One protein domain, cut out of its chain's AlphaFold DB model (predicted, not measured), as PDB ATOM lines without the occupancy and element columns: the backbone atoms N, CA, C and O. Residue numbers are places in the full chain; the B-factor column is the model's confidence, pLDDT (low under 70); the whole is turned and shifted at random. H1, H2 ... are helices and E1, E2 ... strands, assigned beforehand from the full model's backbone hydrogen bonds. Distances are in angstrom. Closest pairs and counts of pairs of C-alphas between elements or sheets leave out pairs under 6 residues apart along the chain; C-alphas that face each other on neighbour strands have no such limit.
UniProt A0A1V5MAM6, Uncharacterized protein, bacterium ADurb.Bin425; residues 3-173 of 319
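This is residues 3 to 173 of the 319 residues of an uncharacterized protein of bacterium ADurb.Bin425 (UniProt A0A1V5MAM6). A small, twisted sheet of four parallel strands has H3 and H5 over one face, while H2 and H6 graze it from opposite ends of the domain and H1 packs on H2 beyond. The inner strand E3 runs on past the sheet into a small hairpin, E4 and E5, on which H3 packs. The printed part has 171 residues, with six named helices and six named strands in the order H1 E1 H2 E2 H3 H4 E3 E4 E5 H5 E6 H6, of mixed class. The large sheet's order is E1 E2 E3 E6; E4 and E5 are antiparallel. The whole is compact, with a radius of gyration of the C-alphas of 16.5 A and spans of 47 by 38 by 32 A.

Start at the sheet: E1, residues 40 to 42, pairs with E2, residues 73 to 77, through N 41 and O 73 at 2.9 A. E2 pairs with E3, residues 104 to 110, through N 105 and O 74 at 2.8 A. E3 pairs with the edge strand E6, residues 147 to 150, through N 148 and O 107 at 2.9 A. H5, residues 129 to 141, lies over E3 at a height over the sheet of 10.4 A and runs along the strands, at 6 degrees on the local plane. H3, residues 78 to 88, stands up from the same face at 60 degrees, and touches H5, the C-alphas of Ser 79 and Ser 131 being closest at 5.0 A. Look next at the hairpin of E4, residues 112 to 115, and E5, residues 118 to 121, where N 113 and O 120 are 2.9 A apart; the closest C-alphas of H3 and E5 are Ala 83 and Tyr 119, 5.3 A. H2, residues 59 to 69, only grazes the sheet with residues 63 to 67. H1, residues 18 to 33, touches H2 with residues 21 to 25 alone, closest at the C-alphas of Leu 21 and Val 66, 6.3 A, at a steep tilt of 46 degrees. H4, residues 92 to 98, touches H5, closest at the C-alphas of Leu 96 and Leu 138, 6.9 A. H6, residues 158 to 171, grazes the sheet and touches H5 with residues 167 to 171 alone, closest at the C-alphas of Lys 136 and Ser 171, 5.2 A. E1, H2, E2 and E2, H3 H4, E3 are strand-helix-strand units, parallel neighbour strands with helices between them along the chain, both with right-handed crossovers. In each of the six helices every O i to N i+4 pair is within hydrogen-bond range.

Find C-alpha 104 at (-13.380, 24.521, -14.174); from there E3 runs 17.7 A. H1 starts at C-alpha 18, (-19.521, 40.307, 1.311), and runs 22.3 A. H6 runs 19.9 A to C-alpha 171 at (-6.672, 25.745, -29.793), and H5 runs 18.6 A.

The C-alphas farthest apart are those of Arg 53 and Ile 159, 48.8 A. The printed part has no cut, and residues 3 to 10 stand free. The link from E1 to H2, 16 residues, is long. Mean pLDDT of the printed part is 95.0, and no printed residue is under 70.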
ATOM      1  N   GLY A   3     -34.613  45.247  -8.898       88.31
ATOM      2  CA  GLY A   3     -34.533  46.372  -7.962       88.31
ATOM      3  C   GLY A   3     -35.850  47.148  -7.930       88.31
ATOM      4  O   GLY A   3     -36.427  47.401  -8.982       88.31
ATOM      5  N   GLY A   4     -36.376  47.422  -6.729       85.38
ATOM      6  CA  GLY A   4     -37.612  48.196  -6.507       85.38
ATOM      7  C   GLY A   4     -38.812  47.816  -7.379       85.38
ATOM      8  O   GLY A   4     -39.524  48.697  -7.867       85.38
ATOM      9  N   GLY A   5     -39.024  46.509  -7.573       88.31
ATOM     10  CA  GLY A   5     -40.127  45.950  -8.364       88.31
ATOM     11  C   GLY A   5     -39.888  45.906  -9.878       88.31
ATOM     12  O   GLY A   5     -40.788  45.515 -10.613       88.31
ATOM     13  N   LEU A   6     -38.701  46.291 -10.348       91.31
ATOM     14  CA  LEU A   6     -38.311  46.270 -11.757       91.31
ATOM     15  C   LEU A   6     -37.330  45.124 -12.039       91.31
ATOM     16  O   LEU A   6     -36.516  44.771 -11.184       91.31
ATOM     17  N   GLU A   7     -37.374  44.579 -13.254       91.62
ATOM     18  CA  GLU A   7     -36.435  43.580 -13.775       91.62
ATOM     19  C   GLU A   7     -35.827  44.067 -15.094       91.62
ATOM     20  O   GLU A   7     -36.534  44.538 -15.989       91.62
ATOM     21  N   THR A   8     -34.509  43.920 -15.224       91.12
ATOM     22  CA  THR A   8     -33.767  44.385 -16.403       91.12
ATOM     23  C   THR A   8     -33.854  43.433 -17.590       91.12
ATOM     24  O   THR A   8     -33.569  43.834 -18.715       91.12
ATOM     25  N   GLY A   9     -34.210  42.164 -17.356       87.75
ATOM     26  CA  GLY A   9     -34.286  41.138 -18.404       87.75
ATOM     27  C   GLY A   9     -32.926  40.806 -19.027       87.75
ATOM     28  O   GLY A   9     -32.845  40.242 -20.118       87.75
ATOM     29  N   HIS A  10     -31.845  41.193 -18.350       89.00
ATOM     30  CA  HIS A  10     -30.474  40.971 -18.777       89.00
ATOM     31  C   HIS A  10     -29.548  40.848 -17.566       89.00
ATOM     32  O   HIS A  10     -29.833  41.381 -16.484       89.00
ATOM     33  N   LEU A  11     -28.441  40.137 -17.770       91.56
ATOM     34  CA  LEU A  11     -27.361  40.010 -16.804       91.56
ATOM     35  C   LEU A  11     -26.662  41.366 -16.671       91.56
ATOM     36  O   LEU A  11     -26.524  42.096 -17.650       91.56
ATOM     37  N   LEU A  12     -26.289  41.720 -15.447       94.69
ATOM     38  CA  LEU A  12     -25.596  42.961 -15.111       94.69
ATOM     39  C   LEU A  12     -24.454  42.637 -14.146       94.69
ATOM     40  O   LEU A  12     -24.587  41.659 -13.399       94.69
ATOM     41  N   PRO A  13     -23.381  43.453 -14.117       95.25
ATOM     42  CA  PRO A  13     -22.343  43.316 -13.105       95.25
ATOM     43  C   PRO A  13     -22.965  43.358 -11.708       95.25
ATOM     44  O   PRO A  13     -23.891  44.130 -11.423       95.25
ATOM     45  N   VAL A  14     -22.446  42.520 -10.822       95.50
ATOM     46  CA  VAL A  14     -22.847  42.476  -9.417       95.50
ATOM     47  C   VAL A  14     -21.788  43.169  -8.576       95.50
ATOM     48  O   VAL A  14     -20.608  43.119  -8.911       95.50
ATOM     49  N   GLN A  15     -22.187  43.798  -7.471       96.50
ATOM     50  CA  GLN A  15     -21.212  44.302  -6.512       96.50
ATOM     51  C   GLN A  15     -20.388  43.133  -5.956       96.50
ATOM     52  O   GLN A  15     -20.944  42.173  -5.432       96.50
ATOM     53  N   ARG A  16     -19.064  43.207  -6.021       96.69
ATOM     54  CA  ARG A  16     -18.158  42.165  -5.523       96.69
ATOM     55  C   ARG A  16     -17.764  42.466  -4.082       96.69
ATOM     56  O   ARG A  16     -16.668  42.937  -3.799       96.69
ATOM     57  N   ASN A  17     -18.703  42.246  -3.164       95.62
ATOM     58  CA  ASN A  17     -18.507  42.432  -1.724       95.62
ATOM     59  C   ASN A  17     -19.228  41.357  -0.899       95.62
ATOM     60  O   ASN A  17     -20.050  40.594  -1.411       95.62
ATOM     61  N   HIS A  18     -18.966  41.326   0.410       93.94
ATOM     62  CA  HIS A  18     -19.521  40.307   1.311       93.94
ATOM     63  C   HIS A  18     -21.057  40.268   1.352       93.94
ATOM     64  O   HIS A  18     -21.635  39.191   1.504       93.94
ATOM     65  N   LYS A  19     -21.744  41.411   1.203       94.44
ATOM     66  CA  LYS A  19     -23.217  41.447   1.217       94.44
ATOM     67  C   LYS A  19     -23.792  40.771  -0.024       94.44
ATOM     68  O   LYS A  19     -24.744  40.001   0.082       94.44
ATOM     69  N   MET A  20     -23.202  41.034  -1.187       95.50
ATOM     70  CA  MET A  20     -23.626  40.398  -2.430       95.50
ATOM     71  C   MET A  20     -23.238  38.917  -2.471       95.50
ATOM     72  O   MET A  20     -24.045  38.100  -2.908       95.50
ATOM     73  N   LEU A  21     -22.068  38.548  -1.937       95.69
ATOM     74  CA  LEU A  21     -21.670  37.148  -1.748       95.69
ATOM     75  C   LEU A  21     -22.709  36.385  -0.911       95.69
ATOM     76  O   LEU A  21     -23.156  35.312  -1.309       95.69
ATOM     77  N   ALA A  22     -23.157  36.969   0.206       93.31
ATOM     78  CA  ALA A  22     -24.201  36.396   1.056       93.31
ATOM     79  C   ALA A  22     -25.520  36.166   0.307       93.31
ATOM     80  O   ALA A  22     -26.155  35.116   0.437       93.31
ATOM     81  N   LEU A  23     -25.933  37.165  -0.477       94.06
ATOM     82  CA  LEU A  23     -27.159  37.120  -1.261       94.06
ATOM     83  C   LEU A  23     -27.081  36.071  -2.377       94.06
ATOM     84  O   LEU A  23     -28.015  35.283  -2.536       94.06
ATOM     85  N   LEU A  24     -25.975  36.041  -3.127       94.81
ATOM     86  CA  LEU A  24     -25.753  35.052  -4.176       94.81
ATOM     87  C   LEU A  24     -25.707  33.647  -3.600       94.81
ATOM     88  O   LEU A  24     -26.424  32.793  -4.111       94.81
ATOM     89  N   LYS A  25     -24.964  33.420  -2.509       95.00
ATOM     90  CA  LYS A  25     -24.920  32.121  -1.832       95.00
ATOM     91  C   LYS A  25     -26.325  31.618  -1.511       95.00
ATOM     92  O   LYS A  25     -26.688  30.531  -1.942       95.00
ATOM     93  N   ARG A  26     -27.146  32.442  -0.850       94.38
ATOM     94  CA  ARG A  26     -28.540  32.099  -0.522       94.38
ATOM     95  C   ARG A  26     -29.349  31.713  -1.766       94.38
ATOM     96  O   ARG A  26     -30.100  30.741  -1.737       94.38
ATOM     97  N   ASN A  27     -29.241  32.492  -2.843       95.06
ATOM     98  CA  ASN A  27     -30.006  32.251  -4.068       95.06
ATOM     99  C   ASN A  27     -29.517  30.993  -4.810       95.06
ATOM    100  O   ASN A  27     -30.332  30.231  -5.325       95.06
ATOM    101  N   ILE A  28     -28.204  30.758  -4.825       96.50
ATOM    102  CA  ILE A  28     -27.577  29.577  -5.419       96.50
ATOM    103  C   ILE A  28     -27.958  28.320  -4.639       96.50
ATOM    104  O   ILE A  28     -28.371  27.343  -5.248       96.50
ATOM    105  N   GLU A  29     -27.889  28.340  -3.307       94.69
ATOM    106  CA  GLU A  29     -28.325  27.219  -2.464       94.69
ATOM    107  C   GLU A  29     -29.807  26.900  -2.687       94.69
ATOM    108  O   GLU A  29     -30.176  25.736  -2.819       94.69
ATOM    109  N   HIS A  30     -30.655  27.926  -2.805       95.94
ATOM    110  CA  HIS A  30     -32.062  27.731  -3.138       95.94
ATOM    111  C   HIS A  30     -32.247  27.038  -4.496       95.94
ATOM    112  O   HIS A  30     -33.018  26.086  -4.587       95.94
ATOM    113  N   ALA A  31     -31.513  27.469  -5.527       96.12
ATOM    114  CA  ALA A  31     -31.544  26.834  -6.843       96.12
ATOM    115  C   ALA A  31     -31.018  25.389  -6.793       96.12
ATOM    116  O   ALA A  31     -31.685  24.483  -7.285       96.12
ATOM    117  N   ARG A  32     -29.870  25.151  -6.143       95.31
ATOM    118  CA  ARG A  32     -29.266  23.815  -5.985       95.31
ATOM    119  C   ARG A  32     -30.203  22.834  -5.289       95.31
ATOM    120  O   ARG A  32     -30.316  21.705  -5.741       95.31
ATOM    121  N   ASN A  33     -30.922  23.261  -4.250       94.31
ATOM    122  CA  ASN A  33     -31.888  22.406  -3.551       94.31
ATOM    123  C   ASN A  33     -33.037  21.918  -4.451       94.31
ATOM    124  O   ASN A  33     -33.688  20.928  -4.126       94.31
ATOM    125  N   GLY A  34     -33.302  22.610  -5.564       96.06
ATOM    126  CA  GLY A  34     -34.292  22.217  -6.565       96.06
ATOM    127  C   GLY A  34     -33.727  21.415  -7.742       96.06
ATOM    128  O   GLY A  34     -34.498  21.007  -8.608       96.06
ATOM    129  N   LEU A  35     -32.409  21.197  -7.808       95.50
ATOM    130  CA  LEU A  35     -31.735  20.544  -8.931       95.50
ATOM    131  C   LEU A  35     -31.142  19.199  -8.503       95.50
ATOM    132  O   LEU A  35     -30.502  19.079  -7.464       95.50
ATOM    133  N   SER A  36     -31.295  18.179  -9.347       95.12
ATOM    134  CA  SER A  36     -30.681  16.858  -9.146       95.12
ATOM    135  C   SER A  36     -29.279  16.739  -9.752       95.12
ATOM    136  O   SER A  36     -28.721  15.645  -9.804       95.12
ATOM    137  N   VAL A  37     -28.734  17.835 -10.280       95.44
ATOM    138  CA  VAL A  37     -27.442  17.886 -10.971       95.44
ATOM    139  C   VAL A  37     -26.571  18.999 -10.386       95.44
ATOM    140  O   VAL A  37     -27.111  19.962  -9.834       95.44
ATOM    141  N   PRO A  38     -25.233  18.898 -10.498       93.69
ATOM    142  CA  PRO A  38     -24.338  19.967 -10.076       93.69
ATOM    143  C   PRO A  38     -24.651  21.287 -10.787       93.69
ATOM    144  O   PRO A  38     -24.957  21.300 -11.979       93.69
ATOM    145  N   LEU A  39     -24.528  22.395 -10.056       96.25
ATOM    146  CA  LEU A  39     -24.667  23.734 -10.615       96.25
ATOM    147  C   LEU A  39     -23.292  24.281 -11.006       96.25
ATOM    148  O   LEU A  39     -22.311  24.123 -10.276       96.25
ATOM    149  N   VAL A  40     -23.240  24.944 -12.154       96.94
ATOM    150  CA  VAL A  40     -22.052  25.615 -12.674       96.94
ATOM    151  C   VAL A  40     -22.398  27.089 -12.888       96.94
ATOM    152  O   VAL A  40     -23.498  27.394 -13.346       96.94
ATOM    153  N   LEU A  41     -21.496  27.994 -12.506       97.31
ATOM    154  CA  LEU A  41     -21.677  29.442 -12.647       97.31
ATOM    155  C   LEU A  41     -20.743  29.998 -13.715       97.31
ATOM    156  O   LEU A  41     -19.593  29.570 -13.812       97.31
ATOM    157  N   GLU A  42     -21.242  30.974 -14.466       97.62
ATOM    158  CA  GLU A  42     -20.570  31.580 -15.613       97.62
ATOM    159  C   GLU A  42     -20.157  33.032 -15.351       97.62
ATOM    160  O   GLU A  42     -20.880  33.785 -14.689       97.62
ATOM    161  N   ASN A  43     -19.002  33.440 -15.887       96.50
ATOM    162  CA  ASN A  43     -18.611  34.846 -15.973       96.50
ATOM    163  C   ASN A  43     -19.337  35.535 -17.138       96.50
ATOM    164  O   ASN A  43     -19.366  35.036 -18.259       96.50
ATOM    165  N   ILE A  44     -19.872  36.725 -16.889       95.25
ATOM    166  CA  ILE A  44     -20.668  37.460 -17.877       95.25
ATOM    167  C   ILE A  44     -19.836  38.548 -18.558       95.25
ATOM    168  O   ILE A  44     -18.972  39.156 -17.922       95.25
ATOM    169  N   ALA A  45     -20.132  38.870 -19.817       94.69
ATOM    170  CA  ALA A  45     -19.666  40.120 -20.412       94.69
ATOM    171  C   ALA A  45     -20.359  41.322 -19.756       94.69
ATOM    172  O   ALA A  45     -21.570  41.324 -19.515       94.69
ATOM    173  N   THR A  46     -19.595  42.380 -19.499       94.75
ATOM    174  CA  THR A  46     -20.083  43.608 -18.869       94.75
ATOM    175  C   THR A  46     -19.617  44.836 -19.645       94.75
ATOM    176  O   THR A  46     -18.499  44.907 -20.152       94.75
ATOM    177  N   THR A  47     -20.504  45.822 -19.765       92.56
ATOM    178  CA  THR A  47     -20.225  47.099 -20.447       92.56
ATOM    179  C   THR A  47     -19.811  48.202 -19.479       92.56
ATOM    180  O   THR A  47     -19.184  49.169 -19.890       92.56
ATOM    181  N   PHE A  48     -20.140  48.044 -18.201       95.06
ATOM    182  CA  PHE A  48     -19.716  48.865 -17.073       95.06
ATOM    183  C   PHE A  48     -19.470  47.937 -15.877       95.06
ATOM    184  O   PHE A  48     -19.883  46.779 -15.913       95.06
ATOM    185  N   ASP A  49     -18.844  48.445 -14.824       95.50
ATOM    186  CA  ASP A  49     -18.646  47.723 -13.567       95.50
ATOM    187  C   ASP A  49     -18.953  48.651 -12.382       95.50
ATOM    188  O   ASP A  49     -19.024  49.875 -12.531       95.50
ATOM    189  N   TRP A  50     -19.176  48.065 -11.209       96.12
ATOM    190  CA  TRP A  50     -19.331  48.797  -9.961       96.12
ATOM    191  C   TRP A  50     -18.023  49.467  -9.535       96.12
ATOM    192  O   TRP A  50     -16.930  48.959  -9.789       96.12
ATOM    193  N   SER A  51     -18.130  50.613  -8.856       94.81
ATOM    194  CA  SER A  51     -16.945  51.339  -8.393       94.81
ATOM    195  C   SER A  51     -16.165  50.536  -7.343       94.81
ATOM    196  O   SER A  51     -16.721  49.662  -6.670       94.81
ATOM    197  N   GLU A  52     -14.895  50.883  -7.135       92.38
ATOM    198  CA  GLU A  52     -14.034  50.276  -6.104       92.38
ATOM    199  C   GLU A  52     -14.635  50.360  -4.691       92.38
ATOM    200  O   GLU A  52     -14.354  49.525  -3.837       92.38
ATOM    201  N   ARG A  53     -15.533  51.324  -4.434       93.25
ATOM    202  CA  ARG A  53     -16.252  51.408  -3.155       93.25
ATOM    203  C   ARG A  53     -17.194  50.221  -2.944       93.25
ATOM    204  O   ARG A  53     -17.342  49.750  -1.820       93.25
ATOM    205  N   GLN A  54     -17.872  49.776  -4.000       95.69
ATOM    206  CA  GLN A  54     -18.804  48.648  -3.949       95.69
ATOM    207  C   GLN A  54     -18.107  47.307  -4.210       95.69
ATOM    208  O   GLN A  54     -18.596  46.276  -3.743       95.69
ATOM    209  N   ASN A  55     -16.983  47.324  -4.926       96.19
ATOM    210  CA  ASN A  55     -16.169  46.163  -5.259       96.19
ATOM    211  C   ASN A  55     -14.984  46.036  -4.294       96.19
ATOM    212  O   ASN A  55     -13.871  46.446  -4.601       96.19
ATOM    213  N   THR A  56     -15.220  45.433  -3.126       95.94
ATOM    214  CA  THR A  56     -14.171  45.175  -2.121       95.94
ATOM    215  C   THR A  56     -13.351  43.915  -2.417       95.94
ATOM    216  O   THR A  56     -12.472  43.564  -1.637       95.94
ATOM    217  N   MET A  57     -13.688  43.195  -3.487       95.94
ATOM    218  CA  MET A  57     -12.995  42.015  -3.998       95.94
ATOM    219  C   MET A  57     -12.806  42.165  -5.504       95.94
ATOM    220  O   MET A  57     -13.667  42.723  -6.197       95.94
ATOM    221  N   THR A  58     -11.727  41.594  -6.020       95.25
ATOM    222  CA  THR A  58     -11.580  41.354  -7.458       95.25
ATOM    223  C   THR A  58     -12.575  40.287  -7.931       95.25
ATOM    224  O   THR A  58     -13.136  39.528  -7.133       95.25
ATOM    225  N   GLU A  59     -12.820  40.196  -9.240       95.12
ATOM    226  CA  GLU A  59     -13.696  39.148  -9.784       95.12
ATOM    227  C   GLU A  59     -13.211  37.727  -9.495       95.12
ATOM    228  O   GLU A  59     -14.034  36.929  -9.045       95.12
ATOM    229  N   PRO A  60     -11.918  37.389  -9.687       96.06
ATOM    230  CA  PRO A  60     -11.446  36.039  -9.403       96.06
ATOM    231  C   PRO A  60     -11.595  35.659  -7.924       96.06
ATOM    232  O   PRO A  60     -12.027  34.546  -7.622       96.06
ATOM    233  N   GLU A  61     -11.326  36.589  -6.999       95.94
ATOM    234  CA  GLU A  61     -11.557  36.384  -5.560       95.94
ATOM    235  C   GLU A  61     -13.041  36.172  -5.249       95.94
ATOM    236  O   GLU A  61     -13.399  35.254  -4.507       95.94
ATOM    237  N   PHE A  62     -13.916  36.997  -5.829       96.94
ATOM    238  CA  PHE A  62     -15.357  36.890  -5.630       96.94
ATOM    239  C   PHE A  62     -15.904  35.565  -6.177       96.94
ATOM    240  O   PHE A  62     -16.641  34.870  -5.476       96.94
ATOM    241  N   LEU A  63     -15.503  35.173  -7.392       96.62
ATOM    242  CA  LEU A  63     -15.871  33.892  -7.995       96.62
ATOM    243  C   LEU A  63     -15.375  32.719  -7.149       96.62
ATOM    244  O   LEU A  63     -16.164  31.823  -6.859       96.62
ATOM    245  N   ARG A  64     -14.117  32.736  -6.687       96.62
ATOM    246  CA  ARG A  64     -13.588  31.702  -5.784       96.62
ATOM    247  C   ARG A  64     -14.472  31.542  -4.548       96.62
ATOM    248  O   ARG A  64     -14.935  30.436  -4.280       96.62
ATOM    249  N   GLN A  65     -14.786  32.640  -3.860       95.88
ATOM    250  CA  GLN A  65     -15.613  32.590  -2.652       95.88
ATOM    251  C   GLN A  65     -17.038  32.100  -2.920       95.88
ATOM    252  O   GLN A  65     -17.569  31.297  -2.145       95.88
ATOM    253  N   VAL A  66     -17.678  32.546  -4.006       95.94
ATOM    254  CA  VAL A  66     -19.017  32.063  -4.375       95.94
ATOM    255  C   VAL A  66     -18.970  30.561  -4.655       95.94
ATOM    256  O   VAL A  66     -19.777  29.814  -4.104       95.94
ATOM    257  N   LEU A  67     -18.027  30.102  -5.477       96.62
ATOM    258  CA  LEU A  67     -17.945  28.710  -5.910       96.62
ATOM    259  C   LEU A  67     -17.594  27.753  -4.767       96.62
ATOM    260  O   LEU A  67     -18.201  26.690  -4.663       96.62
ATOM    261  N   GLU A  68     -16.660  28.129  -3.893       95.25
ATOM    262  CA  GLU A  68     -16.288  27.331  -2.722       95.25
ATOM    263  C   GLU A  68     -17.423  27.269  -1.699       95.25
ATOM    264  O   GLU A  68     -17.804  26.184  -1.264       95.25
ATOM    265  N   SER A  69     -18.027  28.412  -1.366       93.75
ATOM    266  CA  SER A  69     -19.084  28.469  -0.347       93.75
ATOM    267  C   SER A  69     -20.413  27.851  -0.784       93.75
ATOM    268  O   SER A  69     -21.256  27.580   0.074       93.75
ATOM    269  N   THR A  70     -20.602  27.640  -2.089       94.56
ATOM    270  CA  THR A  70     -21.803  27.031  -2.673       94.56
ATOM    271  C   THR A  70     -21.542  25.682  -3.318       94.56
ATOM    272  O   THR A  70     -22.473  25.161  -3.920       94.56
ATOM    273  N   ASP A  71     -20.326  25.130  -3.232       94.38
ATOM    274  CA  ASP A  71     -19.921  23.888  -3.909       94.38
ATOM    275  C   ASP A  71     -20.414  23.817  -5.374       94.38
ATOM    276  O   ASP A  71     -21.044  22.860  -5.825       94.38
ATOM    277  N   SER A  72     -20.170  24.905  -6.107       97.12
ATOM    278  CA  SER A  72     -20.511  25.036  -7.528       97.12
ATOM    279  C   SER A  72     -19.259  24.894  -8.399       97.12
ATOM    280  O   SER A  72     -18.128  25.111  -7.945       97.12
ATOM    281  N   GLY A  73     -19.461  24.521  -9.665       97.38
ATOM    282  CA  GLY A  73     -18.416  24.520 -10.692       97.38
ATOM    283  C   GLY A  73     -18.290  25.865 -11.413       97.38
ATOM    284  O   GLY A  73     -19.205  26.686 -11.368       97.38
ATOM    285  N   LEU A  74     -17.181  26.058 -12.123       98.12
ATOM    286  CA  LEU A  74     -16.942  27.201 -13.006       98.12
ATOM    287  C   LEU A  74     -17.192  26.815 -14.469       98.12
ATOM    288  O   LEU A  74     -16.607  25.856 -14.981       98.12
ATOM    289  N   LEU A  75     -18.034  27.598 -15.133       98.25
ATOM    290  CA  LEU A  75     -18.130  27.701 -16.580       98.25
ATOM    291  C   LEU A  75     -17.389  28.982 -16.953       98.25
ATOM    292  O   LEU A  75     -17.770  30.064 -16.523       98.25
ATOM    293  N   LEU A  76     -16.289  28.853 -17.686       98.50
ATOM    294  CA  LEU A  76     -15.531  30.011 -18.135       98.50
ATOM    295  C   LEU A  76     -15.883  30.309 -19.587       98.50
ATOM    296  O   LEU A  76     -15.475  29.578 -20.486       98.50
ATOM    297  N   ASP A  77     -16.592  31.400 -19.820       98.19
ATOM    298  CA  ASP A  77     -16.719  31.965 -21.153       98.19
ATOM    299  C   ASP A  77     -15.490  32.836 -21.442       98.19
ATOM    300  O   ASP A  77     -15.286  33.909 -20.856       98.19
ATOM    301  N   VAL A  78     -14.628  32.345 -22.336       98.00
ATOM    302  CA  VAL A  78     -13.386  33.042 -22.703       98.00
ATOM    303  C   VAL A  78     -13.635  34.221 -23.641       98.00
ATOM    304  O   VAL A  78     -12.800  35.126 -23.703       98.00
ATOM    305  N   SER A  79     -14.768  34.243 -24.345       98.00
ATOM    306  CA  SER A  79     -15.169  35.375 -25.177       98.00
ATOM    307  C   SER A  79     -15.725  36.511 -24.320       98.00
ATOM    308  O   SER A  79     -15.328  37.661 -24.529       98.00
ATOM    309  N   ASN A  80     -16.480  36.200 -23.260       97.69
ATOM    310  CA  ASN A  80     -16.824  37.171 -22.216       97.69
ATOM    311  C   ASN A  80     -15.577  37.703 -21.498       97.69
ATOM    312  O   ASN A  80     -15.479  38.905 -21.245       97.69
ATOM    313  N   LEU A  81     -14.597  36.842 -21.192       97.69
ATOM    314  CA  LEU A  81     -13.329  37.279 -20.596       97.69
ATOM    315  C   LEU A  81     -12.568  38.233 -21.525       97.69
ATOM    316  O   LEU A  81     -12.118  39.282 -21.067       97.69
ATOM    317  N   PHE A  82     -12.458  37.916 -22.818       98.00
ATOM    318  CA  PHE A  82     -11.856  38.827 -23.793       98.00
ATOM    319  C   PHE A  82     -12.625  40.155 -23.891       98.00
ATOM    320  O   PHE A  82     -12.021  41.229 -23.903       98.00
ATOM    321  N   ALA A  83     -13.960  40.108 -23.914       97.31
ATOM    322  CA  ALA A  83     -14.780  41.313 -23.917       97.31
ATOM    323  C   ALA A  83     -14.475  42.193 -22.702       97.31
ATOM    324  O   ALA A  83     -14.219  43.388 -22.844       97.31
ATOM    325  N   ASN A  84     -14.452  41.594 -21.514       97.12
ATOM    326  CA  ASN A  84     -14.198  42.301 -20.269       97.12
ATOM    327  C   ASN A  84     -12.766  42.846 -20.198       97.12
ATOM    328  O   ASN A  84     -12.594  44.000 -19.811       97.12
ATOM    329  N   SER A  85     -11.752  42.073 -20.604       97.31
ATOM    330  CA  SER A  85     -10.351  42.521 -20.584       97.31
ATOM    331  C   SER A  85     -10.143  43.731 -21.493       97.31
ATOM    332  O   SER A  85      -9.505  44.708 -21.096       97.31
ATOM    333  N   PHE A  86     -10.751  43.708 -22.683       97.06
ATOM    334  CA  PHE A  86     -10.712  44.817 -23.627       97.06
ATOM    335  C   PHE A  86     -11.473  46.042 -23.103       97.06
ATOM    336  O   PHE A  86     -10.957  47.158 -23.157       97.06
ATOM    337  N   ASN A  87     -12.689  45.844 -22.585       96.31
ATOM    338  CA  ASN A  87     -13.590  46.928 -22.185       96.31
ATOM    339  C   ASN A  87     -13.169  47.626 -20.882       96.31
ATOM    340  O   ASN A  87     -13.393  48.831 -20.744       96.31
ATOM    341  N   HIS A  88     -12.570  46.880 -19.950       95.38
ATOM    342  CA  HIS A  88     -12.172  47.357 -18.616       95.38
ATOM    343  C   HIS A  88     -10.656  47.465 -18.438       95.38
ATOM    344  O   HIS A  88     -10.187  47.813 -17.359       95.38
ATOM    345  N   HIS A  89      -9.890  47.197 -19.497       95.50
ATOM    346  CA  HIS A  89      -8.443  47.409 -19.563       95.50
ATOM    347  C   HIS A  89      -7.637  46.637 -18.507       95.50
ATOM    348  O   HIS A  89      -6.699  47.176 -17.918       95.50
ATOM    349  N   PHE A  90      -7.965  45.359 -18.298       95.62
ATOM    350  CA  PHE A  90      -7.196  44.472 -17.418       95.62
ATOM    351  C   PHE A  90      -6.472  43.357 -18.184       95.62
ATOM    352  O   PHE A  90      -6.796  43.021 -19.323       95.62
ATOM    353  N   SER A  91      -5.473  42.762 -17.531       96.44
ATOM    354  CA  SER A  91      -4.665  41.664 -18.066       96.44
ATOM    355  C   SER A  91      -5.418  40.332 -18.006       96.44
ATOM    356  O   SER A  91      -5.715  39.822 -16.926       96.44
ATOM    357  N   GLU A  92      -5.685  39.733 -19.169       95.06
ATOM    358  CA  GLU A  92      -6.249  38.377 -19.274       95.06
ATOM    359  C   GLU A  92      -5.378  37.339 -18.563       95.06
ATOM    360  O   GLU A  92      -5.903  36.406 -17.964       95.06
ATOM    361  N   ASP A  93      -4.054  37.487 -18.640       94.44
ATOM    362  CA  ASP A  93      -3.118  36.494 -18.111       94.44
ATOM    363  C   ASP A  93      -3.145  36.481 -16.583       94.44
ATOM    364  O   ASP A  93      -3.140  35.414 -15.969       94.44
ATOM    365  N   ASP A  94      -3.210  37.663 -15.970       95.12
ATOM    366  CA  ASP A  94      -3.306  37.787 -14.515       95.12
ATOM    367  C   ASP A  94      -4.680  37.337 -14.022       95.12
ATOM    368  O   ASP A  94      -4.770  36.618 -13.027       95.12
ATOM    369  N   TYR A  95      -5.739  37.668 -14.768       96.00
ATOM    370  CA  TYR A  95      -7.090  37.200 -14.476       96.00
ATOM    371  C   TYR A  95      -7.174  35.665 -14.518       96.00
ATOM    372  O   TYR A  95      -7.619  35.049 -13.551       96.00
ATOM    373  N   LEU A  96      -6.695  35.029 -15.597       96.38
ATOM    374  CA  LEU A  96      -6.704  33.570 -15.749       96.38
ATOM    375  C   LEU A  96      -5.914  32.865 -14.640       96.38
ATOM    376  O   LEU A  96      -6.371  31.846 -14.128       96.38
ATOM    377  N   ARG A  97      -4.753  33.406 -14.248       95.00
ATOM    378  CA  ARG A  97      -3.938  32.850 -13.155       95.00
ATOM    379  C   ARG A  97      -4.601  32.972 -11.781       95.00
ATOM    380  O   ARG A  97      -4.327  32.149 -10.912       95.00
ATOM    381  N   ALA A  98      -5.453  33.975 -11.579       95.50
ATOM    382  CA  ALA A  98      -6.162  34.192 -10.320       95.50
ATOM    383  C   ALA A  98      -7.475  33.391 -10.206       95.50
ATOM    384  O   ALA A  98      -7.999  33.222  -9.101       95.50
ATOM    385  N   LEU A  99      -8.026  32.895 -11.322       96.25
ATOM    386  CA  LEU A  99      -9.278  32.135 -11.327       96.25
ATOM    387  C   LEU A  99      -9.171  30.797 -10.564       96.25
ATOM    388  O   LEU A  99      -8.121  30.149 -10.564       96.25
ATOM    389  N   PRO A 100     -10.280  30.306  -9.979       95.94
ATOM    390  CA  PRO A 100     -10.374  28.965  -9.400       95.94
ATOM    391  C   PRO A 100     -10.475  27.878 -10.482       95.94
ATOM    392  O   PRO A 100     -11.506  27.221 -10.644       95.94
ATOM    393  N   LEU A 101      -9.402  27.694 -11.260       95.75
ATOM    394  CA  LEU A 101      -9.363  26.761 -12.394       95.75
ATOM    395  C   LEU A 101      -9.495  25.283 -11.984       95.75
ATOM    396  O   LEU A 101      -9.912  24.463 -12.797       95.75
ATOM    397  N   ASP A 102      -9.243  24.936 -10.721       95.31
ATOM    398  CA  ASP A 102      -9.538  23.613 -10.147       95.31
ATOM    399  C   ASP A 102     -11.048  23.276 -10.174       95.31
ATOM    400  O   ASP A 102     -11.464  22.109 -10.233       95.31
ATOM    401  N   ARG A 103     -11.891  24.313 -10.219       96.69
ATOM    402  CA  ARG A 103     -13.347  24.201 -10.336       96.69
ATOM    403  C   ARG A 103     -13.850  24.301 -11.770       96.69
ATOM    404  O   ARG A 103     -15.060  24.199 -11.963       96.69
ATOM    405  N   LEU A 104     -12.978  24.456 -12.769       97.31
ATOM    406  CA  LEU A 104     -13.380  24.521 -14.174       97.31
ATOM    407  C   LEU A 104     -14.094  23.225 -14.589       97.31
ATOM    408  O   LEU A 104     -13.605  22.117 -14.351       97.31
ATOM    409  N   ARG A 105     -15.281  23.361 -15.182       96.94
ATOM    410  CA  ARG A 105     -16.099  22.243 -15.686       96.94
ATOM    411  C   ARG A 105     -16.426  22.378 -17.160       96.94
ATOM    412  O   ARG A 105     -16.547  21.362 -17.839       96.94
ATOM    413  N   TYR A 106     -16.566  23.606 -17.642       96.00
ATOM    414  CA  TYR A 106     -17.004  23.877 -19.001       96.00
ATOM    415  C   TYR A 106     -16.401  25.185 -19.501       96.00
ATOM    416  O   TYR A 106     -16.090  26.066 -18.695       96.00
ATOM    417  N   VAL A 107     -16.213  25.300 -20.811       98.38
ATOM    418  CA  VAL A 107     -15.724  26.522 -21.451       98.38
ATOM    419  C   VAL A 107     -16.642  26.890 -22.601       98.38
ATOM    420  O   VAL A 107     -16.910  26.056 -23.466       98.38
ATOM    421  N   HIS A 108     -17.089  28.140 -22.626       98.38
ATOM    422  CA  HIS A 108     -17.816  28.709 -23.755       98.38
ATOM    423  C   HIS A 108     -16.896  29.581 -24.591       98.38
ATOM    424  O   HIS A 108     -15.990  30.237 -24.072       98.38
ATOM    425  N   VAL A 109     -17.122  29.552 -25.900       98.19
ATOM    426  CA  VAL A 109     -16.457  30.429 -26.856       98.19
ATOM    427  C   VAL A 109     -17.486  30.894 -27.869       98.19
ATOM    428  O   VAL A 109     -18.102  30.085 -28.560       98.19
ATOM    429  N   ALA A 110     -17.628  32.203 -27.984       97.38
ATOM    430  CA  ALA A 110     -18.521  32.859 -28.925       97.38
ATOM    431  C   ALA A 110     -17.772  33.867 -29.808       97.38
ATOM    432  O   ALA A 110     -16.598  34.186 -29.578       97.38
ATOM    433  N   GLY A 111     -18.449  34.379 -30.835       95.62
ATOM    434  CA  GLY A 111     -17.954  35.473 -31.667       95.62
ATOM    435  C   GLY A 111     -18.726  36.780 -31.470       95.62
ATOM    436  O   GLY A 111     -19.960  36.828 -31.379       95.62
ATOM    437  N   GLY A 112     -17.975  37.879 -31.484       95.62
ATOM    438  CA  GLY A 112     -18.469  39.222 -31.210       95.62
ATOM    439  C   GLY A 112     -18.047  40.267 -32.236       95.62
ATOM    440  O   GLY A 112     -17.505  39.971 -33.303       95.62
ATOM    441  N   THR A 113     -18.307  41.530 -31.913       95.75
ATOM    442  CA  THR A 113     -18.013  42.666 -32.790       95.75
ATOM    443  C   THR A 113     -17.620  43.914 -32.007       95.75
ATOM    444  O   THR A 113     -18.075  44.138 -30.885       95.75
ATOM    445  N   PHE A 114     -16.789  44.758 -32.618       94.94
ATOM    446  CA  PHE A 114     -16.412  46.050 -32.054       94.94
ATOM    447  C   PHE A 114     -17.449  47.106 -32.419       94.94
ATOM    448  O   PHE A 114     -17.776  47.310 -33.589       94.94
ATOM    449  N   LYS A 115     -17.959  47.812 -31.412       90.88
ATOM    450  CA  LYS A 115     -18.943  48.873 -31.600       90.88
ATOM    451  C   LYS A 115     -18.820  49.915 -30.502       90.88
ATOM    452  O   LYS A 115     -18.870  49.582 -29.324       90.88
ATOM    453  N   GLN A 116     -18.735  51.185 -30.903       86.44
ATOM    454  CA  GLN A 116     -18.701  52.328 -29.977       86.44
ATOM    455  C   GLN A 116     -17.549  52.231 -28.956       86.44
ATOM    456  O   GLN A 116     -17.740  52.496 -27.777       86.44
ATOM    457  N   GLY A 117     -16.363  51.803 -29.406       89.56
ATOM    458  CA  GLY A 117     -15.181  51.672 -28.543       89.56
ATOM    459  C   GLY A 117     -15.234  50.510 -27.544       89.56
ATOM    460  O   GLY A 117     -14.368  50.419 -26.682       89.56
ATOM    461  N   LEU A 118     -16.229  49.629 -27.656       93.44
ATOM    462  CA  LEU A 118     -16.373  48.411 -26.864       93.44
ATOM    463  C   LEU A 118     -16.303  47.182 -27.767       93.44
ATOM    464  O   LEU A 118     -16.760  47.221 -28.916       93.44
ATOM    465  N   TYR A 119     -15.814  46.076 -27.224       95.62
ATOM    466  CA  TYR A 119     -16.078  44.756 -27.771       95.62
ATOM    467  C   TYR A 119     -17.378  44.213 -27.174       95.62
ATOM    468  O   TYR A 119     -17.551  44.171 -25.954       95.62
ATOM    469  N   HIS A 120     -18.306  43.819 -28.042       93.25
ATOM    470  CA  HIS A 120     -19.561  43.183 -27.657       93.25
ATOM    471  C   HIS A 120     -19.482  41.724 -28.052       93.25
ATOM    472  O   HIS A 120     -19.430  41.423 -29.249       93.25
ATOM    473  N   ASP A 121     -19.516  40.833 -27.069       93.00
ATOM    474  CA  ASP A 121     -19.762  39.435 -27.366       93.00
ATOM    475  C   ASP A 121     -21.240  39.252 -27.703       93.00
ATOM    476  O   ASP A 121     -22.129  39.554 -26.911       93.00
ATOM    477  N   THR A 122     -21.514  38.887 -28.947       91.88
ATOM    478  CA  THR A 122     -22.891  38.868 -29.468       91.88
ATOM    479  C   THR A 122     -23.391  37.469 -29.741       91.88
ATOM    480  O   THR A 122     -24.584  37.319 -29.980       91.88
ATOM    481  N   HIS A 123     -22.488  36.487 -29.801       94.38
ATOM    482  CA  HIS A 123     -22.792  35.101 -30.137       94.38
ATOM    483  C   HIS A 123     -23.455  34.987 -31.521       94.38
ATOM    484  O   HIS A 123     -24.198  34.059 -31.798       94.38
ATOM    485  N   CYS A 124     -23.226  35.973 -32.395       94.25
ATOM    486  CA  CYS A 124     -23.839  36.094 -33.726       94.25
ATOM    487  C   CYS A 124     -22.788  36.176 -34.844       94.25
ATOM    488  O   CYS A 124     -23.128  36.318 -36.020       94.25
ATOM    489  N   HIS A 125     -21.505  36.175 -34.486       95.50
ATOM    490  CA  HIS A 125     -20.397  36.350 -35.419       95.50
ATOM    491  C   HIS A 125     -19.479  35.130 -35.364       95.50
ATOM    492  O   HIS A 125     -19.477  34.439 -34.345       95.50
ATOM    493  N   PRO A 126     -18.701  34.868 -36.430       95.88
ATOM    494  CA  PRO A 126     -17.632  33.877 -36.396       95.88
ATOM    495  C   PRO A 126     -16.676  34.092 -35.224       95.88
ATOM    496  O   PRO A 126     -16.475  35.233 -34.783       95.88
ATOM    497  N   LEU A 127     -16.061  33.001 -34.761       96.31
ATOM    498  CA  LEU A 127     -14.960  33.056 -33.805       96.31
ATOM    499  C   LEU A 127     -13.891  34.072 -34.225       96.31
ATOM    500  O   LEU A 127     -13.571  34.249 -35.404       96.31
ATOM    501  N   LYS A 128     -13.323  34.735 -33.221       94.94
ATOM    502  CA  LYS A 128     -12.236  35.694 -33.383       94.94
ATOM    503  C   LYS A 128     -10.936  35.146 -32.817       94.94
ATOM    504  O   LYS A 128     -10.938  34.429 -31.814       94.94
ATOM    505  N   GLU A 129      -9.823  35.538 -33.432       95.50
ATOM    506  CA  GLU A 129      -8.475  35.158 -32.993       95.50
ATOM    507  C   GLU A 129      -8.218  35.547 -31.535       95.50
ATOM    508  O   GLU A 129      -7.534  34.831 -30.807       95.50
ATOM    509  N   GLU A 130      -8.800  36.651 -31.072       95.69
ATOM    510  CA  GLU A 130      -8.659  37.111 -29.701       95.69
ATOM    511  C   GLU A 130      -9.283  36.142 -28.687       95.69
ATOM    512  O   GLU A 130      -8.609  35.774 -27.723       95.69
ATOM    513  N   SER A 131     -10.501  35.647 -28.933       94.75
ATOM    514  CA  SER A 131     -11.137  34.616 -28.097       94.75
ATOM    515  C   SER A 131     -10.375  33.288 -28.156       94.75
ATOM    516  O   SER A 131     -10.132  32.654 -27.128       94.75
ATOM    517  N   LEU A 132      -9.913  32.887 -29.349       96.75
ATOM    518  CA  LEU A 132      -9.083  31.688 -29.523       96.75
ATOM    519  C   LEU A 132      -7.743  31.803 -28.780       96.75
ATOM    520  O   LEU A 132      -7.235  30.814 -28.253       96.75
ATOM    521  N   ARG A 133      -7.161  33.002 -28.705       96.25
ATOM    522  CA  ARG A 133      -5.938  33.274 -27.938       96.25
ATOM    523  C   ARG A 133      -6.174  33.101 -26.440       96.25
ATOM    524  O   ARG A 133      -5.335  32.480 -25.789       96.25
ATOM    525  N   VAL A 134      -7.290  33.592 -25.896       97.06
ATOM    526  CA  VAL A 134      -7.648  33.366 -24.483       97.06
ATOM    527  C   VAL A 134      -7.854  31.874 -24.209       97.06
ATOM    528  O   VAL A 134      -7.319  31.358 -23.229       97.06
ATOM    529  N   LEU A 135      -8.515  31.148 -25.118       97.38
ATOM    530  CA  LEU A 135      -8.666  29.694 -25.017       97.38
ATOM    531  C   LEU A 135      -7.313  28.961 -24.986       97.38
ATOM    532  O   LEU A 135      -7.105  28.094 -24.140       97.38
ATOM    533  N   LYS A 136      -6.372  29.325 -25.868       96.19
ATOM    534  CA  LYS A 136      -5.012  28.750 -25.897       96.19
ATOM    535  C   LYS A 136      -4.253  29.022 -24.594       96.19
ATOM    536  O   LYS A 136      -3.584  28.128 -24.081       96.19
ATOM    537  N   LYS A 137      -4.367  30.236 -24.045       95.19
ATOM    538  CA  LYS A 137      -3.772  30.600 -22.747       95.19
ATOM    539  C   LYS A 137      -4.353  29.757 -21.614       95.19
ATOM    540  O   LYS A 137      -3.594  29.223 -20.817       95.19
ATOM    541  N   LEU A 138      -5.675  29.584 -21.580       96.12
ATOM    542  CA  LEU A 138      -6.342  28.719 -20.608       96.12
ATOM    543  C   LEU A 138      -5.867  27.263 -20.728       96.12
ATOM    544  O   LEU A 138      -5.516  26.655 -19.718       96.12
ATOM    545  N   ALA A 139      -5.792  26.729 -21.951       94.88
ATOM    546  CA  ALA A 139      -5.335  25.362 -22.211       94.88
ATOM    547  C   ALA A 139      -3.884  25.121 -21.761       94.88
ATOM    548  O   ALA A 139      -3.526  24.001 -21.406       94.88
ATOM    549  N   ALA A 140      -3.048  26.164 -21.752       92.62
ATOM    550  CA  ALA A 140      -1.685  26.093 -21.233       92.62
ATOM    551  C   ALA A 140      -1.615  26.067 -19.693       92.62
ATOM    552  O   ALA A 140      -0.598  25.644 -19.148       92.62
ATOM    553  N   LEU A 141      -2.666  26.509 -18.993       91.56
ATOM    554  CA  LEU A 141      -2.725  26.554 -17.527       91.56
ATOM    555  C   LEU A 141      -3.390  25.315 -16.919       91.56
ATOM    556  O   LEU A 141      -2.988  24.866 -15.848       91.56
ATOM    557  N   VAL A 142      -4.424  24.778 -17.572       92.38
ATOM    558  CA  VAL A 142      -5.230  23.671 -17.044       92.38
ATOM    559  C   VAL A 142      -5.769  22.793 -18.180       92.38
ATOM    560  O   VAL A 142      -6.132  23.314 -19.238       92.38
ATOM    561  N   PRO A 143      -5.881  21.463 -17.991       90.50
ATOM    562  CA  PRO A 143      -6.644  20.625 -18.907       90.50
ATOM    563  C   PRO A 143      -8.097  21.107 -18.998       90.50
ATOM    564  O   PRO A 143      -8.786  21.215 -17.983       90.50
ATOM    565  N   ILE A 144      -8.573  21.380 -20.213       92.62
ATOM    566  CA  ILE A 144      -9.942  21.851 -20.440       92.62
ATOM    567  C   ILE A 144     -10.878  20.641 -20.590       92.62
ATOM    568  O   ILE A 144     -10.673  19.852 -21.514       92.62
ATOM    569  N   PRO A 145     -11.912  20.478 -19.736       90.50
ATOM    570  CA  PRO A 145     -12.780  19.298 -19.790       90.50
ATOM    571  C   PRO A 145     -13.646  19.231 -21.054       90.50
ATOM    572  O   PRO A 145     -13.761  18.178 -21.678       90.50
ATOM    573  N   MET A 146     -14.275  20.351 -21.420       94.38
ATOM    574  CA  MET A 146     -15.116  20.475 -22.610       94.38
ATOM    575  C   MET A 146     -15.192  21.939 -23.049       94.38
ATOM    576  O   MET A 146     -15.141  22.841 -22.213       94.38
ATOM    577  N   VAL A 147     -15.323  22.149 -24.360       97.12
ATOM    578  CA  VAL A 147     -15.496  23.461 -24.989       97.12
ATOM    579  C   VAL A 147     -16.750  23.438 -25.854       97.12
ATOM    580  O   VAL A 147     -16.922  22.508 -26.645       97.12
ATOM    581  N   MET A 148     -17.587  24.464 -25.731       97.38
ATOM    582  CA  MET A 148     -18.770  24.674 -26.562       97.38
ATOM    583  C   MET A 148     -18.634  25.956 -27.375       97.38
ATOM    584  O   MET A 148     -18.267  27.004 -26.847       97.38
ATOM    585  N   LEU A 149     -18.947  25.849 -28.667       97.38
ATOM    586  CA  LEU A 149     -19.191  27.002 -29.522       97.38
ATOM    587  C   LEU A 149     -20.600  27.526 -29.238       97.38
ATOM    588  O   LEU A 149     -21.567  26.792 -29.442       97.38
ATOM    589  N   GLU A 150     -20.714  28.784 -28.829       96.69
ATOM    590  CA  GLU A 150     -22.008  29.440 -28.665       96.69
ATOM    591  C   GLU A 150     -22.384  30.260 -29.903       96.69
ATOM    592  O   GLU A 150     -21.624  31.106 -30.391       96.69
ATOM    593  N   ARG A 151     -23.585  29.996 -30.428       95.12
ATOM    594  CA  ARG A 151     -24.172  30.698 -31.572       95.12
ATOM    595  C   ARG A 151     -25.673  30.866 -31.348       95.12
ATOM    596  O   ARG A 151     -26.427  29.903 -31.453       95.12
ATOM    597  N   ASP A 152     -26.094  32.097 -31.088       91.69
ATOM    598  CA  ASP A 152     -27.478  32.441 -30.725       91.69
ATOM    599  C   ASP A 152     -28.303  32.976 -31.902       91.69
ATOM    600  O   ASP A 152     -29.541  33.003 -31.867       91.69
ATOM    601  N   ASP A 153     -27.624  33.470 -32.933       90.88
ATOM    602  CA  ASP A 153     -28.235  34.062 -34.118       90.88
ATOM    603  C   ASP A 153     -27.252  34.025 -35.293       90.88
ATOM    604  O   ASP A 153     -26.076  33.694 -35.120       90.88
ATOM    605  N   ASN A 154     -27.722  34.406 -36.485       90.19
ATOM    606  CA  ASN A 154     -26.911  34.443 -37.706       90.19
ATOM    607  C   ASN A 154     -26.120  33.131 -37.897       90.19
ATOM    608  O   ASN A 154     -24.887  33.112 -37.982       90.19
ATOM    609  N   PHE A 155     -26.863  32.021 -37.860       92.62
ATOM    610  CA  PHE A 155     -26.323  30.675 -38.000       92.62
ATOM    611  C   PHE A 155     -25.634  30.536 -39.357       92.62
ATOM    612  O   PHE A 155     -26.254  30.740 -40.402       92.62
ATOM    613  N   ALA A 156     -24.342  30.217 -39.312       90.25
ATOM    614  CA  ALA A 156     -23.539  29.950 -40.494       90.25
ATOM    615  C   ALA A 156     -23.903  28.582 -41.097       90.25
ATOM    616  O   ALA A 156     -24.675  27.816 -40.514       90.25
ATOM    617  N   SER A 157     -23.349  28.265 -42.265       95.69
ATOM    618  CA  SER A 157     -23.504  26.932 -42.846       95.69
ATOM    619  C   SER A 157     -22.836  25.854 -41.983       95.69
ATOM    620  O   SER A 157     -21.885  26.124 -41.247       95.69
ATOM    621  N   ASP A 158     -23.275  24.600 -42.131       96.00
ATOM    622  CA  ASP A 158     -22.681  23.454 -41.427       96.00
ATOM    623  C   ASP A 158     -21.162  23.347 -41.652       96.00
ATOM    624  O   ASP A 158     -20.417  22.963 -40.750       96.00
ATOM    625  N   ILE A 159     -20.686  23.723 -42.846       97.12
ATOM    626  CA  ILE A 159     -19.259  23.719 -43.195       97.12
ATOM    627  C   ILE A 159     -18.505  24.770 -42.377       97.12
ATOM    628  O   ILE A 159     -17.467  24.463 -41.795       97.12
ATOM    629  N   GLU A 160     -19.020  25.996 -42.307       95.69
ATOM    630  CA  GLU A 160     -18.402  27.083 -41.538       95.69
ATOM    631  C   GLU A 160     -18.373  26.755 -40.042       95.69
ATOM    632  O   GLU A 160     -17.328  26.885 -39.407       95.69
ATOM    633  N   LEU A 161     -19.475  26.230 -39.498       95.88
ATOM    634  CA  LEU A 161     -19.530  25.782 -38.106       95.88
ATOM    635  C   LEU A 161     -18.547  24.635 -37.838       95.88
ATOM    636  O   LEU A 161     -17.873  24.634 -36.808       95.88
ATOM    637  N   SER A 162     -18.405  23.683 -38.765       96.69
ATOM    638  CA  SER A 162     -17.413  22.610 -38.639       96.69
ATOM    639  C   SER A 162     -15.983  23.155 -38.597       96.69
ATOM    640  O   SER A 162     -15.174  22.672 -37.803       96.69
ATOM    641  N   LEU A 163     -15.668  24.169 -39.407       97.00
ATOM    642  CA  LEU A 163     -14.356  24.819 -39.397       97.00
ATOM    643  C   LEU A 163     -14.104  25.570 -38.083       97.00
ATOM    644  O   LEU A 163     -13.001  25.487 -37.543       97.00
ATOM    645  N   GLU A 164     -15.108  26.262 -37.539       97.00
ATOM    646  CA  GLU A 164     -15.012  26.907 -36.223       97.00
ATOM    647  C   GLU A 164     -14.760  25.863 -35.114       97.00
ATOM    648  O   GLU A 164     -13.861  26.031 -34.289       97.00
ATOM    649  N   LEU A 165     -15.460  24.724 -35.138       96.81
ATOM    650  CA  LEU A 165     -15.217  23.619 -34.202       96.81
ATOM    651  C   LEU A 165     -13.801  23.033 -34.336       96.81
ATOM    652  O   LEU A 165     -13.177  22.688 -33.329       96.81
ATOM    653  N   ASP A 166     -13.260  22.939 -35.551       96.88
ATOM    654  CA  ASP A 166     -11.877  22.505 -35.769       96.88
ATOM    655  C   ASP A 166     -10.858  23.501 -35.204       96.88
ATOM    656  O   ASP A 166      -9.864  23.078 -34.603       96.88
ATOM    657  N   GLN A 167     -11.111  24.808 -35.312       96.38
ATOM    658  CA  GLN A 167     -10.273  25.838 -34.684       96.38
ATOM    659  C   GLN A 167     -10.264  25.707 -33.155       96.38
ATOM    660  O   GLN A 167      -9.201  25.818 -32.533       96.38
ATOM    661  N   LEU A 168     -11.416  25.411 -32.540       96.25
ATOM    662  CA  LEU A 168     -11.509  25.157 -31.098       96.25
ATOM    663  C   LEU A 168     -10.705  23.916 -30.695       96.25
ATOM    664  O   LEU A 168      -9.891  23.981 -29.768       96.25
ATOM    665  N   ARG A 169     -10.857  22.805 -31.432       94.50
ATOM    666  CA  ARG A 169     -10.081  21.572 -31.202       94.50
ATOM    667  C   ARG A 169      -8.582  21.827 -31.292       94.50
ATOM    668  O   ARG A 169      -7.831  21.315 -30.467       94.50
ATOM    669  N   GLN A 170      -8.139  22.603 -32.279       93.25
ATOM    670  CA  GLN A 170      -6.728  22.955 -32.448       93.25
ATOM    671  C   GLN A 170      -6.219  23.847 -31.312       93.25
ATOM    672  O   GLN A 170      -5.118  23.627 -30.818       93.25
ATOM    673  N   SER A 171      -7.028  24.806 -30.864       93.25
ATOM    674  CA  SER A 171      -6.672  25.745 -29.793       93.25
ATOM    675  C   SER A 171      -6.522  25.077 -28.423       93.25
ATOM    676  O   SER A 171      -5.759  25.558 -27.593       93.25
ATOM    677  N   CYS A 172      -7.195  23.945 -28.205       89.56
ATOM    678  CA  CYS A 172      -7.069  23.155 -26.978       89.56
ATOM    679  C   CYS A 172      -5.893  22.166 -26.995       89.56
ATOM    680  O   CYS A 172      -5.635  21.507 -25.988       89.56
ATOM    681  N   ARG A 173      -5.180  22.012 -28.121       82.69
ATOM    682  CA  ARG A 173      -4.002  21.136 -28.179       82.69
ATOM    683  C   ARG A 173      -2.850  21.797 -27.433       82.69
ATOM    684  O   ARG A 173      -2.256  22.751 -27.924       82.69
TER     685      ARG A 173